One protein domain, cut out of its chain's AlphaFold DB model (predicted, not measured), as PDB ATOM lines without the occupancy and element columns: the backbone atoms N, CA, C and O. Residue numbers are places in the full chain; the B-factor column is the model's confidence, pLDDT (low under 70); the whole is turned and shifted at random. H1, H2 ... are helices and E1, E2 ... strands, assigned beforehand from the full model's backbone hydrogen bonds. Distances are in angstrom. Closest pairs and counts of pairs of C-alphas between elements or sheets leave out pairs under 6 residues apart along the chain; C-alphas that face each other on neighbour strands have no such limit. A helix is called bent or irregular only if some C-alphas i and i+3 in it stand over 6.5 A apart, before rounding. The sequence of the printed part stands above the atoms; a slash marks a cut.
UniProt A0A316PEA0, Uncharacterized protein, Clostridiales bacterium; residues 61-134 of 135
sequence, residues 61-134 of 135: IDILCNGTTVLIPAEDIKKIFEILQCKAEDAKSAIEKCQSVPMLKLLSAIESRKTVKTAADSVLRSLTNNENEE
ATOM      1  N   ILE A  61      25.409  29.626 133.096       89.00
ATOM      2  CA  ILE A  61      24.110  30.073 132.603       89.00
ATOM      3  C   ILE A  61      23.384  30.792 133.733       89.00
ATOM      4  O   ILE A  61      23.101  30.209 134.782       89.00
ATOM      5  N   ASP A  62      23.022  32.044 133.473       91.06
ATOM      6  CA  ASP A  62      22.238  32.873 134.379       91.06
ATOM      7  C   ASP A  62      20.770  32.427 134.371       91.06
ATOM      8  O   ASP A  62      20.059  32.567 133.371       91.06
ATOM      9  N   ILE A  63      20.284  31.924 135.507       88.94
ATOM     10  CA  ILE A  63      18.883  31.530 135.680       88.94
ATOM     11  C   ILE A  63      18.223  32.413 136.738       88.94
ATOM     12  O   ILE A  63      18.562  32.357 137.919       88.94
ATOM     13  N   LEU A  64      17.232  33.210 136.328       87.12
ATOM     14  CA  LEU A  64      16.419  34.007 137.248       87.12
ATOM     15  C   LEU A  64      15.367  33.121 137.931       87.12
ATOM     16  O   LEU A  64      14.408  32.676 137.300       87.12
ATOM     17  N   CYS A  65      15.517  32.902 139.236       82.31
ATOM     18  CA  CYS A  65      14.609  32.114 140.061       82.31
ATOM     19  C   CYS A  65      14.122  32.940 141.261       82.31
ATOM     20  O   CYS A  65      14.921  33.393 142.076       82.31
ATOM     21  N   ASN A  66      12.807  33.154 141.383       79.62
ATOM     22  CA  ASN A  66      12.192  33.914 142.487       79.62
ATOM     23  C   ASN A  66      12.864  35.279 142.764       79.62
ATOM     24  O   ASN A  66      13.058  35.667 143.913       79.62
ATOM     25  N   GLY A  67      13.248  36.003 141.705       81.62
ATOM     26  CA  GLY A  67      13.920  37.305 141.808       81.62
ATOM     27  C   GLY A  67      15.418  37.243 142.136       81.62
ATOM     28  O   GLY A  67      16.048  38.290 142.225       81.62
ATOM     29  N   THR A  68      15.992  36.046 142.278       81.69
ATOM     30  CA  THR A  68      17.430  35.827 142.484       81.69
ATOM     31  C   THR A  68      18.045  35.173 141.252       81.69
ATOM     32  O   THR A  68      17.502  34.198 140.735       81.69
ATOM     33  N   THR A  69      19.179  35.683 140.782       86.56
ATOM     34  CA  THR A  69      19.949  35.021 139.722       86.56
ATOM     35  C   THR A  69      20.800  33.910 140.325       86.56
ATOM     36  O   THR A  69      21.563  34.148 141.259       86.56
ATOM     37  N   VAL A  70      20.669  32.700 139.786       88.38
ATOM     38  CA  VAL A  70      21.527  31.554 140.097       88.38
ATOM     39  C   VAL A  70      22.406  31.286 138.881       88.38
ATOM     40  O   VAL A  70      21.883  31.077 137.788       88.38
ATOM     41  N   LEU A  71      23.724  31.311 139.075       90.44
ATOM     42  CA  LEU A  71      24.708  30.960 138.052       90.44
ATOM     43  C   LEU A  71      24.881  29.444 138.055       90.44
ATOM     44  O   LEU A  71      25.269  28.875 139.073       90.44
ATOM     45  N   ILE A  72      24.518  28.784 136.957       91.75
ATOM     46  CA  ILE A  72      24.591  27.326 136.839       91.75
ATOM     47  C   ILE A  72      25.680  26.944 135.837       91.75
ATOM     48  O   ILE A  72      25.568  27.341 134.675       91.75
ATOM     49  N   PRO A  73      26.674  26.128 136.225       90.50
ATOM     50  CA  PRO A  73      27.616  25.545 135.278       90.50
ATOM     51  C   PRO A  73      26.877  24.796 134.166       90.50
ATOM     52  O   PRO A  73      25.958  24.015 134.429       90.50
ATOM     53  N   ALA A  74      27.260  25.006 132.906       87.56
ATOM     54  CA  ALA A  74      26.573  24.387 131.771       87.56
ATOM     55  C   ALA A  74      26.532  22.848 131.855       87.56
ATOM     56  O   ALA A  74      25.573  22.230 131.382       87.56
ATOM     57  N   GLU A  75      27.528  22.230 132.494       87.69
ATOM     58  CA  GLU A  75      27.580  20.786 132.742       87.69
ATOM     59  C   GLU A  75      26.459  20.271 133.662       87.69
ATOM     60  O   GLU A  75      25.959  19.158 133.467       87.69
ATOM     61  N   ASP A  76      25.981  21.096 134.598       91.06
ATOM     62  CA  ASP A  76      24.946  20.716 135.561       91.06
ATOM     63  C   ASP A  76      23.539  20.712 134.951       91.06
ATOM     64  O   ASP A  76      22.652  19.988 135.416       91.06
ATOM     65  N   ILE A  77      23.312  21.482 133.879       91.12
ATOM     66  CA  ILE A  77      21.984  21.663 133.271       91.12
ATOM     67  C   ILE A  77      21.359  20.332 132.871       91.12
ATOM     68  O   ILE A  77      20.187  20.077 133.161       91.12
ATOM     69  N   LYS A  78      22.128  19.453 132.222       91.62
ATOM     70  CA  LYS A  78      21.609  18.156 131.776       91.62
ATOM     71  C   LYS A  78      21.114  17.332 132.966       91.62
ATOM     72  O   LYS A  78      20.003  16.806 132.930       91.62
ATOM     73  N   LYS A  79      21.906  17.287 134.038       93.25
ATOM     74  CA  LYS A  79      21.595  16.533 135.255       93.25
ATOM     75  C   LYS A  79      20.388  17.112 135.996       93.25
ATOM     76  O   LYS A  79      19.562  16.353 136.501       93.25
ATOM     77  N   ILE A  80      20.232  18.439 136.013       94.69
ATOM     78  CA  ILE A  80      19.032  19.109 136.543       94.69
ATOM     79  C   ILE A  80      17.782  18.597 135.821       94.69
ATOM     80  O   ILE A  80      16.837  18.148 136.468       94.69
ATOM     81  N   PHE A  81      17.781  18.602 134.488       94.12
ATOM     82  CA  PHE A  81      16.626  18.142 133.716       94.12
ATOM     83  C   PHE A  81      16.362  16.639 133.855       94.12
ATOM     84  O   PHE A  81      15.198  16.237 133.834       94.12
ATOM     85  N   GLU A  82      17.394  15.813 134.021       94.81
ATOM     86  CA  GLU A  82      17.239  14.385 134.328       94.81
ATOM     87  C   GLU A  82      16.528  14.177 135.680       94.81
ATOM     88  O   GLU A  82      15.582  13.389 135.775       94.81
ATOM     89  N   ILE A  83      16.901  14.941 136.712       95.94
ATOM     90  CA  ILE A  83      16.258  14.899 138.038       95.94
ATOM     91  C   ILE A  83      14.796  15.357 137.978       95.94
ATOM     92  O   ILE A  83      13.915  14.729 138.574       95.94
ATOM     93  N   LEU A  84      14.506  16.421 137.227       94.25
ATOM     94  CA  LEU A  84      13.137  16.921 137.062       94.25
ATOM     95  C   LEU A  84      12.216  15.899 136.370       94.25
ATOM     96  O   LEU A  84      11.016  15.881 136.636       94.25
ATOM     97  N   GLN A  85      12.763  15.032 135.511       94.06
ATOM     98  CA  GLN A  85      11.987  14.092 134.692       94.06
ATOM     99  C   GLN A  85      11.891  12.669 135.265       94.06
ATOM    100  O   GLN A  85      10.975  11.932 134.895       94.06
ATOM    101  N   CYS A  86      12.799  12.254 136.151       93.75
ATOM    102  CA  CYS A  86      12.739  10.924 136.768       93.75
ATOM    103  C   CYS A  86      11.743  10.863 137.941       93.75
ATOM    104  O   CYS A  86      11.154  11.869 138.339       93.75
ATOM    105  N   LYS A  87      11.495   9.666 138.488       96.00
ATOM    106  CA  LYS A  87      10.582   9.488 139.629       96.00
ATOM    107  C   LYS A  87      11.193  10.074 140.903       96.00
ATOM    108  O   LYS A  87      12.404  10.193 141.018       96.00
ATOM    109  N   ALA A  88      10.347  10.405 141.881       95.19
ATOM    110  CA  ALA A  88      10.780  11.088 143.102       95.19
ATOM    111  C   ALA A  88      11.882  10.337 143.877       95.19
ATOM    112  O   ALA A  88      12.801  10.977 144.382       95.19
ATOM    113  N   GLU A  89      11.817   9.005 143.936       94.69
ATOM    114  CA  GLU A  89      12.834   8.192 144.618       94.69
ATOM    115  C   GLU A  89      14.167   8.175 143.855       94.69
ATOM    116  O   GLU A  89      15.218   8.394 144.454       94.69
ATOM    117  N   ASP A  90      14.127   8.024 142.527       95.81
ATOM    118  CA  ASP A  90      15.329   8.062 141.680       95.81
ATOM    119  C   ASP A  90      16.004   9.443 141.747       95.81
ATOM    120  O   ASP A  90      17.221   9.555 141.909       95.81
ATOM    121  N   ALA A  91      15.193  10.506 141.693       96.12
ATOM    122  CA  ALA A  91      15.623  11.891 141.838       96.12
ATOM    123  C   ALA A  91      16.305  12.125 143.190       96.12
ATOM    124  O   ALA A  91      17.392  12.698 143.245       96.12
ATOM    125  N   LYS A  92      15.696  11.644 144.281       96.38
ATOM    126  CA  LYS A  92      16.265  11.736 145.628       96.38
ATOM    127  C   LYS A  92      17.639  11.065 145.696       96.38
ATOM    128  O   LYS A  92      18.595  11.700 146.133       96.38
ATOM    129  N   SER A  93      17.768   9.832 145.204       95.25
ATOM    130  CA  SER A  93      19.053   9.120 145.194       95.25
ATOM    131  C   SER A  93      20.121   9.797 144.327       95.25
ATOM    132  O   SER A  93      21.312   9.712 144.635       95.25
ATOM    133  N   ALA A  94      19.730  10.473 143.242       95.19
ATOM    134  CA  ALA A  94      20.649  11.263 142.425       95.19
ATOM    135  C   ALA A  94      21.121  12.541 143.147       95.19
ATOM    136  O   ALA A  94      22.294  12.908 143.043       95.19
ATOM    137  N   ILE A  95      20.226  13.191 143.899       96.31
ATOM    138  CA  ILE A  95      20.507  14.398 144.690       96.31
ATOM    139  C   ILE A  95      21.452  14.106 145.856       96.31
ATOM    140  O   ILE A  95      22.370  14.885 146.088       96.31
ATOM    141  N   GLU A  96      21.286  12.977 146.550       94.00
ATOM    142  CA  GLU A  96      22.150  12.565 147.673       94.00
ATOM    143  C   GLU A  96      23.636  12.451 147.289       94.00
ATOM    144  O   GLU A  96      24.511  12.526 148.148       94.00
ATOM    145  N   LYS A  97      23.933  12.291 145.994       92.50
ATOM    146  CA  LYS A  97      25.294  12.199 145.443       92.50
ATOM    147  C   LYS A  97      25.757  13.496 144.770       92.50
ATOM    148  O   LYS A  97      26.801  13.507 144.121       92.50
ATOM    149  N   CYS A  98      24.962  14.561 144.827       92.25
ATOM    150  CA  CYS A  98      25.271  15.827 144.177       92.25
ATOM    151  C   CYS A  98      26.172  16.698 145.061       92.25
ATOM    152  O   CYS A  98      25.893  16.866 146.242       92.25
ATOM    153  N   GLN A  99      27.220  17.274 144.466       91.94
ATOM    154  CA  GLN A  99      28.141  18.212 145.125       91.94
ATOM    155  C   GLN A  99      27.990  19.650 144.602       91.94
ATOM    156  O   GLN A  99      28.548  20.579 145.173       91.94
ATOM    157  N   SER A 100      27.219  19.857 143.526       92.88
ATOM    158  CA  SER A 100      27.016  21.187 142.948       92.88
ATOM    159  C   SER A 100      26.009  21.989 143.776       92.88
ATOM    160  O   SER A 100      24.795  21.753 143.739       92.88
ATOM    161  N   VAL A 101      26.521  22.965 144.528       92.62
ATOM    162  CA  VAL A 101      25.720  23.911 145.317       92.62
ATOM    163  C   VAL A 101      24.748  24.720 144.441       92.62
ATOM    164  O   VAL A 101      23.575  24.814 144.821       92.62
ATOM    165  N   PRO A 102      25.145  25.281 143.279       92.44
ATOM    166  CA  PRO A 102      24.212  26.016 142.422       92.44
ATOM    167  C   PRO A 102      23.057  25.154 141.908       92.44
ATOM    168  O   PRO A 102      21.895  25.566 141.968       92.44
ATOM    169  N   MET A 103      23.354  23.923 141.487       93.88
ATOM    170  CA  MET A 103      22.347  22.952 141.071       93.88
ATOM    171  C   MET A 103      21.353  22.643 142.199       93.88
ATOM    172  O   MET A 103      20.141  22.651 141.974       93.88
ATOM    173  N   LEU A 104      21.845  22.396 143.418       95.06
ATOM    174  CA  LEU A 104      21.005  22.110 144.585       95.06
ATOM    175  C   LEU A 104      20.119  23.303 144.971       95.06
ATOM    176  O   LEU A 104      18.933  23.106 145.242       95.06
ATOM    177  N   LYS A 105      20.661  24.530 144.934       92.50
ATOM    178  CA  LYS A 105      19.901  25.776 145.151       92.50
ATOM    179  C   LYS A 105      18.770  25.932 144.143       92.50
ATOM    180  O   LYS A 105      17.651  26.278 144.520       92.50
ATOM    181  N   LEU A 106      19.043  25.675 142.864       93.69
ATOM    182  CA  LEU A 106      18.012  25.767 141.837       93.69
ATOM    183  C   LEU A 106      16.935  24.699 142.046       93.69
ATOM    184  O   LEU A 106      15.751  25.030 142.061       93.69
ATOM    185  N   LEU A 107      17.335  23.440 142.251       94.44
ATOM    186  CA  LEU A 107      16.407  22.329 142.462       94.44
ATOM    187  C   LEU A 107      15.492  22.570 143.666       94.44
ATOM    188  O   LEU A 107      14.285  22.373 143.544       94.44
ATOM    189  N   SER A 108      16.006  23.052 144.801       92.88
ATOM    190  CA  SER A 108      15.151  23.321 145.965       92.88
ATOM    191  C   SER A 108      14.163  24.478 145.748       92.88
ATOM    192  O   SER A 108      13.072  24.501 146.339       92.88
ATOM    193  N   ALA A 109      14.505  25.417 144.861       91.19
ATOM    194  CA  ALA A 109      13.656  26.545 144.512       91.19
ATOM    195  C   ALA A 109      12.541  26.180 143.514       91.19
ATOM    196  O   ALA A 109      11.411  26.643 143.693       91.19
ATOM    197  N   ILE A 110      12.829  25.358 142.496       92.31
ATOM    198  CA  ILE A 110      11.890  25.071 141.390       92.31
ATOM    199  C   ILE A 110      11.105  23.767 141.551       92.31
ATOM    200  O   ILE A 110      10.074  23.584 140.903       92.31
ATOM    201  N   GLU A 111      11.584  22.839 142.377       93.38
ATOM    202  CA  GLU A 111      10.966  21.526 142.496       93.38
ATOM    203  C   GLU A 111       9.663  21.579 143.306       93.38
ATOM    204  O   GLU A 111       9.593  22.118 144.413       93.38
ATOM    205  N   SER A 112       8.617  20.961 142.758       92.56
ATOM    206  CA  SER A 112       7.285  20.914 143.374       92.56
ATOM    207  C   SER A 112       7.075  19.655 144.224       92.56
ATOM    208  O   SER A 112       6.289  19.656 145.177       92.56
ATOM    209  N   ARG A 113       7.795  18.570 143.914       95.69
ATOM    210  CA  ARG A 113       7.718  17.291 144.626       95.69
ATOM    211  C   ARG A 113       8.449  17.405 145.959       95.69
ATOM    212  O   ARG A 113       9.676  17.449 145.999       95.69
ATOM    213  N   LYS A 114       7.693  17.392 147.064       94.56
ATOM    214  CA  LYS A 114       8.224  17.553 148.433       94.56
ATOM    215  C   LYS A 114       9.422  16.648 148.730       94.56
ATOM    216  O   LYS A 114      10.415  17.138 149.243       94.56
ATOM    217  N   THR A 115       9.357  15.367 148.359       95.25
ATOM    218  CA  THR A 115      10.452  14.402 148.565       95.25
ATOM    219  C   THR A 115      11.771  14.876 147.953       95.25
ATOM    220  O   THR A 115      12.809  14.826 148.603       95.25
ATOM    221  N   VAL A 116      11.717  15.375 146.718       96.44
ATOM    222  CA  VAL A 116      12.889  15.816 145.954       96.44
ATOM    223  C   VAL A 116      13.384  17.164 146.478       96.44
ATOM    224  O   VAL A 116      14.573  17.329 146.733       96.44
ATOM    225  N   LYS A 117      12.463  18.099 146.741       95.62
ATOM    226  CA  LYS A 117      12.781  19.404 147.331       95.62
ATOM    227  C   LYS A 117      13.473  19.276 148.691       95.62
ATOM    228  O   LYS A 117      14.517  19.881 148.904       95.62
ATOM    229  N   THR A 118      12.928  18.458 149.593       95.94
ATOM    230  CA  THR A 118      13.516  18.229 150.920       95.94
ATOM    231  C   THR A 118      14.884  17.555 150.828       95.94
ATOM    232  O   THR A 118      15.768  17.893 151.610       95.94
ATOM    233  N   ALA A 119      15.089  16.649 149.866       96.75
ATOM    234  CA  ALA A 119      16.405  16.068 149.617       96.75
ATOM    235  C   ALA A 119      17.417  17.136 149.173       96.75
ATOM    236  O   ALA A 119      18.502  17.211 149.746       96.75
ATOM    237  N   ALA A 120      17.043  18.003 148.222       96.56
ATOM    238  CA  ALA A 120      17.906  19.088 147.753       96.56
ATOM    239  C   ALA A 120      18.256  20.065 148.885       96.56
ATOM    240  O   ALA A 120      19.431  20.358 149.090       96.56
ATOM    241  N   ASP A 121      17.262  20.499 149.669       95.44
ATOM    242  CA  ASP A 121      17.467  21.378 150.827       95.44
ATOM    243  C   ASP A 121      18.376  20.744 151.890       95.44
ATOM    244  O   ASP A 121      19.210  21.429 152.480       95.44
ATOM    245  N   SER A 122      18.221  19.442 152.153       95.31
ATOM    246  CA  SER A 122      19.034  18.735 153.146       95.31
ATOM    247  C   SER A 122      20.500  18.669 152.731       95.31
ATOM    248  O   SER A 122      21.367  19.025 153.525       95.31
ATOM    249  N   VAL A 123      20.780  18.239 151.496       96.12
ATOM    250  CA  VAL A 123      22.155  18.139 150.981       96.12
ATOM    251  C   VAL A 123      22.787  19.527 150.885       96.12
ATOM    252  O   VAL A 123      23.925  19.707 151.309       96.12
ATOM    253  N   LEU A 124      22.031  20.527 150.421       94.50
ATOM    254  CA  LEU A 124      22.490  21.912 150.357       94.50
ATOM    255  C   LEU A 124      22.938  22.427 151.730       94.50
ATOM    256  O   LEU A 124      24.031  22.970 151.850       94.50
ATOM    257  N   ARG A 125      22.129  22.220 152.778       93.69
ATOM    258  CA  ARG A 125      22.488  22.627 154.147       93.69
ATOM    259  C   ARG A 125      23.742  21.923 154.650       93.69
ATOM    260  O   ARG A 125      24.572  22.570 155.278       93.69
ATOM    261  N   SER A 126      23.885  20.625 154.385       93.19
ATOM    262  CA  SER A 126      25.081  19.876 154.779       93.19
ATOM    263  C   SER A 126      26.347  20.429 154.120       93.19
ATOM    264  O   SER A 126      27.344  20.615 154.807       93.19
ATOM    265  N   LEU A 127      26.297  20.749 152.825       92.00
ATOM    266  CA  LEU A 127      27.447  21.308 152.105       92.00
ATOM    267  C   LEU A 127      27.795  22.720 152.590       92.00
ATOM    268  O   LEU A 127      28.953  22.998 152.875       92.00
ATOM    269  N   THR A 128      26.798  23.589 152.773       87.25
ATOM    270  CA  THR A 128      27.034  24.967 153.233       87.25
ATOM    271  C   THR A 128      27.496  25.044 154.693       87.25
ATOM    272  O   THR A 128      28.238  25.953 155.049       87.25
ATOM    273  N   ASN A 129      27.086  24.116 155.563       81.81
ATOM    274  CA  ASN A 129      27.585  24.086 156.941       81.81
ATOM    275  C   ASN A 129      29.059  23.661 157.006       81.81
ATOM    276  O   ASN A 129      29.813  24.256 157.765       81.81
ATOM    277  N   ASN A 130      29.475  22.700 156.177       71.19
ATOM    278  CA  ASN A 130      30.868  22.250 156.129       71.19
ATOM    279  C   ASN A 130      31.817  23.353 155.628       71.19
ATOM    280  O   ASN A 130      32.914  23.494 156.153       71.19
ATOM    281  N   GLU A 131      31.385  24.185 154.676       60.62
ATOM    282  CA  GLU A 131      32.181  25.327 154.188       60.62
ATOM    283  C   GLU A 131      32.422  26.413 155.256       60.62
ATOM    284  O   GLU A 131      33.373  27.181 155.144       60.62
ATOM    285  N   ASN A 132      31.587  26.489 156.301       59.31
ATOM    286  CA  ASN A 132      31.719  27.487 157.370       59.31
ATOM    287  C   ASN A 132      32.571  27.010 158.563       59.31
ATOM    288  O   ASN A 132      32.895  27.825 159.423       59.31
ATOM    289  N   GLU A 133      32.918  25.721 158.641       53.47
ATOM    290  CA  GLU A 133      33.766  25.161 159.710       53.47
ATOM    291  C   GLU A 133      35.263  25.118 159.338       53.47
ATOM    292  O   GLU A 133      36.098  24.887 160.209       53.47
ATOM    293  N   GLU A 134      35.623  25.384 158.076       48.03
ATOM    294  CA  GLU A 134      37.015  25.431 157.588       48.03
ATOM    295  C   GLU A 134      37.650  26.846 157.594       48.03
ATOM    296  O   GLU A 134      38.695  27.050 156.973       48.03
TER     297      GLU A 134
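What this domain is: This is residues 61 to 134 of the 135 residues of an uncharacterized protein of Clostridiales bacterium (UniProt A0A316PEA0). A short helix, H3, makes the core, with the strand hairpin E1 and E2 over one side of it, the long helix H4 along the other, and the helical hairpin H1 and H2 closing a third side. Residues 129 to 134, of which 129 to 133 belong to H4, stick out. The printed part has 74 residues with two named strands and four named helices, in the order E1 E2 H1 H2 H3 H4; the sheet, E1 - E2, is antiparallel and the class is mostly helix. The whole is compact, with a radius of gyration of the C-alphas of 11.8 A and spans of 36 by 25 by 22 A.

How they stand to each other: Begin at E1, residues 61 to 65, a hairpin with antiparallel E2, residues 68 to 73; find N 63 and O 70 within hydrogen-bond range at 2.9 A. H1, residues 74 to 85, is only just irregular: C-alphas 75 and 78 are 6.6 A apart. With residues 83 to 84 alone it touches H2, residues 88 to 95, in a helical hairpin at a shallow tilt of 20 degrees; the closest C-alphas, Ile 83 and Ala 91, are 4.9 A apart. For H3, residues 101 to 110, and E2 the closest C-alphas, Pro 102 and Ile 72, are 5.7 A apart. H3 touches H4, residues 114 to 133, in a helical hairpin, closest at C-alphas Ser 108 and Lys 117, 4.8 A. H1 and H4 are apart. Every O i to N i+4 pair is within hydrogen-bond range in H2 and H3, against 6 of 8 in H1 and 14 of 16 in H4.

Where its parts are: Find C-alpha 61 at (24.110, 30.073, 132.603), where E1 begins. H1 spans 18.1 A; H4 runs 28.9 A to C-alpha 133 at (33.766, 25.161, 159.710).

The domain as a whole: The farthest C-alphas, Gln 85 and Glu 134, are 35.8 A apart. The printed part has no cut, its links are tight, and pLDDT is under 70 at residues 131 to 134.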